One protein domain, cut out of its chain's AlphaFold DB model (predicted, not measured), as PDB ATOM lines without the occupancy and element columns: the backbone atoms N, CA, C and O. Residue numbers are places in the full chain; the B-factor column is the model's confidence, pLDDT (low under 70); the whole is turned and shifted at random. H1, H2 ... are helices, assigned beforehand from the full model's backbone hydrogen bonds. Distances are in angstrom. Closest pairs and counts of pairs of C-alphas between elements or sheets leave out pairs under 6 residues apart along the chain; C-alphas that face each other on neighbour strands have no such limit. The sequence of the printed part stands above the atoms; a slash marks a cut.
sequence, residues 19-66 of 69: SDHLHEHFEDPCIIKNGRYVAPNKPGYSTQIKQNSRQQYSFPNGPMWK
ATOM      1  N   SER A  19     128.270 163.750 160.170       96.56
ATOM      2  CA  SER A  19     127.585 164.090 161.417       96.56
ATOM      3  C   SER A  19     127.289 165.582 161.392       96.56
ATOM      4  O   SER A  19     128.172 166.343 161.020       96.56
ATOM      5  N   ASP A  20     126.087 166.014 161.769       95.81
ATOM      6  CA  ASP A  20     125.628 167.407 161.605       95.81
ATOM      7  C   ASP A  20     126.067 168.349 162.744       95.81
ATOM      8  O   ASP A  20     125.361 169.278 163.120       95.81
ATOM      9  N   HIS A  21     127.226 168.089 163.351       97.12
ATOM     10  CA  HIS A  21     127.671 168.793 164.553       97.12
ATOM     11  C   HIS A  21     128.889 169.677 164.270       97.12
ATOM     12  O   HIS A  21     129.845 169.239 163.630       97.12
ATOM     13  N   LEU A  22     128.894 170.888 164.841       97.94
ATOM     14  CA  LEU A  22     130.045 171.799 164.968       97.94
ATOM     15  C   LEU A  22     130.574 172.426 163.666       97.94
ATOM     16  O   LEU A  22     131.544 173.192 163.710       97.94
ATOM     17  N   HIS A  23     129.949 172.161 162.516       97.75
ATOM     18  CA  HIS A  23     130.324 172.766 161.229       97.75
ATOM     19  C   HIS A  23     130.294 174.295 161.280       97.75
ATOM     20  O   HIS A  23     131.115 174.958 160.645       97.75
ATOM     21  N   GLU A  24     129.405 174.874 162.086       97.75
ATOM     22  CA  GLU A  24     129.269 176.315 162.282       97.75
ATOM     23  C   GLU A  24     130.547 176.983 162.807       97.75
ATOM     24  O   GLU A  24     130.702 178.201 162.658       97.75
ATOM     25  N   HIS A  25     131.482 176.220 163.377       98.38
ATOM     26  CA  HIS A  25     132.735 176.740 163.911       98.38
ATOM     27  C   HIS A  25     133.867 176.835 162.882       98.38
ATOM     28  O   HIS A  25     134.887 177.445 163.204       98.38
ATOM     29  N   PHE A  26     133.704 176.313 161.665       98.19
ATOM     30  CA  PHE A  26     134.712 176.378 160.602       98.19
ATOM     31  C   PHE A  26     134.459 177.547 159.636       98.19
ATOM     32  O   PHE A  26     133.317 177.922 159.374       98.19
ATOM     33  N   GLU A  27     135.530 178.139 159.100       97.75
ATOM     34  CA  GLU A  27     135.470 179.223 158.094       97.75
ATOM     35  C   GLU A  27     134.993 178.733 156.712       97.75
ATOM     36  O   GLU A  27     134.504 179.511 155.883       97.75
ATOM     37  N   ASP A  28     135.163 177.439 156.451       97.62
ATOM     38  CA  ASP A  28     134.778 176.767 155.211       97.62
ATOM     39  C   ASP A  28     134.177 175.388 155.535       97.62
ATOM     40  O   ASP A  28     134.859 174.371 155.417       97.62
ATOM     41  N   PRO A  29     132.934 175.339 156.050       97.31
ATOM     42  CA  PRO A  29     132.297 174.086 156.430       97.31
ATOM     43  C   PRO A  29     131.986 173.222 155.208       97.31
ATOM     44  O   PRO A  29     131.808 173.714 154.091       97.31
ATOM     45  N   CYS A  30     131.861 171.914 155.428       96.50
ATOM     46  CA  CYS A  30     131.448 171.012 154.366       96.50
ATOM     47  C   CYS A  30     130.017 171.316 153.890       96.50
ATOM     48  O   CYS A  30     129.158 171.742 154.661       96.50
ATOM     49  N   ILE A  31     129.755 171.074 152.605       96.88
ATOM     50  CA  ILE A  31     128.424 171.228 152.012       96.88
ATOM     51  C   ILE A  31     127.933 169.853 151.576       96.88
ATOM     52  O   ILE A  31     128.587 169.179 150.774       96.88
ATOM     53  N   ILE A  32     126.758 169.463 152.067       97.25
ATOM     54  CA  ILE A  32     126.054 168.257 151.632       97.25
ATOM     55  C   ILE A  32     124.918 168.648 150.688       97.25
ATOM     56  O   ILE A  32     124.074 169.479 151.013       97.25
ATOM     57  N   LYS A  33     124.868 168.016 149.514       97.38
ATOM     58  CA  LYS A  33     123.766 168.148 148.556       97.38
ATOM     59  C   LYS A  33     123.308 166.764 148.128       97.38
ATOM     60  O   LYS A  33     124.110 165.976 147.635       97.38
ATOM     61  N   ASN A  34     122.020 166.467 148.306       96.25
ATOM     62  CA  ASN A  34     121.421 165.171 147.959       96.25
ATOM     63  C   ASN A  34     122.202 163.975 148.551       96.25
ATOM     64  O   ASN A  34     122.492 163.008 147.848       96.25
ATOM     65  N   GLY A  35     122.609 164.079 149.822       94.44
ATOM     66  CA  GLY A  35     123.365 163.029 150.520       94.44
ATOM     67  C   GLY A  35     124.822 162.866 150.072       94.44
ATOM     68  O   GLY A  35     125.422 161.828 150.337       94.44
ATOM     69  N   ARG A  36     125.406 163.849 149.372       94.69
ATOM     70  CA  ARG A  36     126.802 163.808 148.909       94.69
ATOM     71  C   ARG A  36     127.569 165.065 149.289       94.69
ATOM     72  O   ARG A  36     127.039 166.168 149.185       94.69
ATOM     73  N   TYR A  37     128.840 164.883 149.641       96.50
ATOM     74  CA  TYR A  37     129.789 165.979 149.809       96.50
ATOM     75  C   TYR A  37     130.039 166.695 148.482       96.50
ATOM     76  O   TYR A  37     130.381 166.068 147.476       96.50
ATOM     77  N   VAL A  38     129.900 168.017 148.498       96.38
ATOM     78  CA  VAL A  38     130.321 168.905 147.412       96.38
ATOM     79  C   VAL A  38     131.813 169.202 147.568       96.38
ATOM     80  O   VAL A  38     132.310 169.330 148.686       96.38
ATOM     81  N   ALA A  39     132.538 169.292 146.450       95.44
ATOM     82  CA  ALA A  39     133.948 169.661 146.474       95.44
ATOM     83  C   ALA A  39     134.141 171.086 147.036       95.44
ATOM     84  O   ALA A  39     133.434 171.992 146.590       95.44
ATOM     85  N   PRO A  40     135.065 171.298 147.996       95.62
ATOM     86  CA  PRO A  40     135.424 172.634 148.457       95.62
ATOM     87  C   PRO A  40     135.934 173.503 147.305       95.62
ATOM     88  O   PRO A  40     136.673 173.031 146.444       95.62
ATOM     89  N   ASN A  41     135.560 174.783 147.319       94.75
ATOM     90  CA  ASN A  41     135.970 175.755 146.299       94.75
ATOM     91  C   ASN A  41     137.017 176.758 146.811       94.75
ATOM     92  O   ASN A  41     137.587 177.503 146.014       94.75
ATOM     93  N   LYS A  42     137.258 176.815 148.128       96.25
ATOM     94  CA  LYS A  42     138.295 177.665 148.720       96.25
ATOM     95  C   LYS A  42     139.627 176.911 148.799       96.25
ATOM     96  O   LYS A  42     139.629 175.698 149.003       96.25
ATOM     97  N   PRO A  43     140.767 177.611 148.663       96.62
ATOM     98  CA  PRO A  43     142.069 176.995 148.865       96.62
ATOM     99  C   PRO A  43     142.262 176.576 150.328       96.62
ATOM    100  O   PRO A  43     141.820 177.260 151.250       96.62
ATOM    101  N   GLY A  44     142.993 175.479 150.529       95.31
ATOM    102  CA  GLY A  44     143.335 174.946 151.846       95.31
ATOM    103  C   GLY A  44     142.714 173.576 152.104       95.31
ATOM    104  O   GLY A  44     142.283 172.886 151.185       95.31
ATOM    105  N   TYR A  45     142.704 173.180 153.374       96.00
ATOM    106  CA  TYR A  45     142.195 171.881 153.834       96.00
ATOM    107  C   TYR A  45     140.930 172.047 154.701       96.00
ATOM    108  O   TYR A  45     140.602 171.183 155.505       96.00
ATOM    109  N   SER A  46     140.250 173.197 154.611       97.06
ATOM    110  CA  SER A  46     139.035 173.508 155.391       97.06
ATOM    111  C   SER A  46     139.186 173.311 156.918       97.06
ATOM    112  O   SER A  46     138.211 173.120 157.634       97.06
ATOM    113  N   THR A  47     140.415 173.386 157.445       97.50
ATOM    114  CA  THR A  47     140.741 173.171 158.869       97.50
ATOM    115  C   THR A  47     140.650 174.437 159.718       97.50
ATOM    116  O   THR A  47     140.804 174.383 160.939       97.50
ATOM    117  N   GLN A  48     140.436 175.598 159.096       98.31
ATOM    118  CA  GLN A  48     140.443 176.871 159.801       98.31
ATOM    119  C   GLN A  48     139.174 177.032 160.647       98.31
ATOM    120  O   GLN A  48     138.068 177.169 160.124       98.31
ATOM    121  N   ILE A  49     139.357 177.057 161.967       98.38
ATOM    122  CA  ILE A  49     138.304 177.351 162.942       98.38
ATOM    123  C   ILE A  49     138.157 178.870 163.080       98.38
ATOM    124  O   ILE A  49     139.154 179.584 163.239       98.38
ATOM    125  N   LYS A  50     136.911 179.351 163.092       98.56
ATOM    126  CA  LYS A  50     136.557 180.754 163.323       98.56
ATOM    127  C   LYS A  50     137.196 181.274 164.603       98.56
ATOM    128  O   LYS A  50     137.152 180.629 165.655       98.56
ATOM    129  N   GLN A  51     137.732 182.490 164.541       98.31
ATOM    130  CA  GLN A  51     138.392 183.118 165.687       98.31
ATOM    131  C   GLN A  51     137.473 183.207 166.915       98.31
ATOM    132  O   GLN A  51     137.914 182.900 168.022       98.31
ATOM    133  N   ASN A  52     136.200 183.564 166.720       98.25
ATOM    134  CA  ASN A  52     135.222 183.649 167.807       98.25
ATOM    135  C   ASN A  52     135.027 182.286 168.499       98.25
ATOM    136  O   ASN A  52     135.143 182.189 169.716       98.25
ATOM    137  N   SER A  53     134.866 181.206 167.726       98.50
ATOM    138  CA  SER A  53     134.766 179.843 168.266       98.50
ATOM    139  C   SER A  53     135.994 179.472 169.098       98.50
ATOM    140  O   SER A  53     135.870 178.961 170.209       98.50
ATOM    141  N   ARG A  54     137.201 179.794 168.616       98.06
ATOM    142  CA  ARG A  54     138.427 179.556 169.394       98.06
ATOM    143  C   ARG A  54     138.401 180.312 170.718       98.06
ATOM    144  O   ARG A  54     138.733 179.731 171.743       98.06
ATOM    145  N   GLN A  55     138.007 181.580 170.718       97.81
ATOM    146  CA  GLN A  55     137.958 182.390 171.937       97.81
ATOM    147  C   GLN A  55     136.893 181.894 172.927       97.81
ATOM    148  O   GLN A  55     137.172 181.804 174.121       97.81
ATOM    149  N   GLN A  56     135.703 181.527 172.444       97.75
ATOM    150  CA  GLN A  56     134.592 181.085 173.290       97.75
ATOM    151  C   GLN A  56     134.820 179.718 173.944       97.75
ATOM    152  O   GLN A  56     134.501 179.549 175.123       97.75
ATOM    153  N   TYR A  57     135.393 178.769 173.198       97.12
ATOM    154  CA  TYR A  57     135.467 177.356 173.586       97.12
ATOM    155  C   TYR A  57     136.879 176.885 173.974       97.12
ATOM    156  O   TYR A  57     137.064 175.704 174.268       97.12
ATOM    157  N   SER A  58     137.882 177.772 174.022       97.06
ATOM    158  CA  SER A  58     139.230 177.419 174.504       97.06
ATOM    159  C   SER A  58     139.189 176.972 175.964       97.06
ATOM    160  O   SER A  58     138.992 177.788 176.859       97.06
ATOM    161  N   PHE A  59     139.409 175.693 176.237       95.69
ATOM    162  CA  PHE A  59     139.492 175.197 177.609       95.69
ATOM    163  C   PHE A  59     140.799 175.645 178.301       95.69
ATOM    164  O   PHE A  59     141.840 175.686 177.640       95.69
ATOM    165  N   PRO A  60     140.803 175.957 179.615       94.75
ATOM    166  CA  PRO A  60     139.651 176.132 180.515       94.75
ATOM    167  C   PRO A  60     139.116 177.574 180.543       94.75
ATOM    168  O   PRO A  60     138.142 177.877 181.223       94.75
ATOM    169  N   ASN A  61     139.784 178.499 179.852       94.06
ATOM    170  CA  ASN A  61     139.615 179.934 180.087       94.06
ATOM    171  C   ASN A  61     138.489 180.585 179.274       94.06
ATOM    172  O   ASN A  61     138.111 181.726 179.563       94.06
ATOM    173  N   GLY A  62     137.994 179.886 178.257       95.81
ATOM    174  CA  GLY A  62     136.942 180.332 177.361       95.81
ATOM    175  C   GLY A  62     135.624 180.538 178.112       95.81
ATOM    176  O   GLY A  62     135.309 179.751 179.008       95.81
ATOM    177  N   PRO A  63     134.845 181.576 177.763       96.56
ATOM    178  CA  PRO A  63     133.554 181.877 178.374       96.56
ATOM    179  C   PRO A  63     132.654 180.659 178.609       96.56
ATOM    180  O   PRO A  63     132.073 180.548 179.683       96.56
ATOM    181  N   MET A  64     132.588 179.717 177.661       95.44
ATOM    182  CA  MET A  64     131.695 178.554 177.757       95.44
ATOM    183  C   MET A  64     132.030 177.604 178.913       95.44
ATOM    184  O   MET A  64     131.136 176.957 179.453       95.44
ATOM    185  N   TRP A  65     133.294 177.552 179.334       94.56
ATOM    186  CA  TRP A  65     133.746 176.692 180.429       94.56
ATOM    187  C   TRP A  65     133.552 177.328 181.808       94.56
ATOM    188  O   TRP A  65     133.427 176.618 182.801       94.56
ATOM    189  N   LYS A  66     133.461 178.662 181.867       91.12
ATOM    190  CA  LYS A  66     133.297 179.421 183.117       91.12
ATOM    191  C   LYS A  66     131.855 179.506 183.608       91.12
ATOM    192  O   LYS A  66     131.632 179.839 184.761       91.12
TER     193      LYS A  66
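What this domain is: This is residues 19 to 66 of the 69 residues of the protein "Hypothetical protein" of Rotaria sp. Silwood1 (UniProt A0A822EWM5). There is little regular structure here: a long stretch with no named element, residues 19 to 50, runs out to a tip and folds back, and the short helices H1 and H2 follow it at the other end of the longest axis. The tip, residues 32 to 37, sticks out. The printed part has 48 residues, with two named helices, H1 then H2, and no named strand; the class is all helix, with 11 residues in named elements. The whole is loose, with a radius of gyration of the C-alphas of 13.3 A, and flat, spanning 40 by 22 by 11 A.

Where its parts are: H1, residues 51 to 57, is 10.2 A long and begins at C-alpha 51 (138.392, 183.118, 165.687). H2, residues 63 to 66, ends at C-alpha 66 (133.297, 179.421, 183.117).

How they stand to each other: H1 and H2 touch only at the corner by their tight link; their closest C-alphas, of Gln 56 and Pro 63, are 5.2 A apart. In H1 every O i to N i+4 pair is within hydrogen-bond range; H2 is too short for such a pair. Residues 32 to 33 pair with residues 36 to 37, antiparallel.

The domain as a whole: The C-alphas farthest apart, of Asn 34 and Asn 61, are 39.8 A apart. The printed part has no cut, and no printed residue is under 70 in pLDDT.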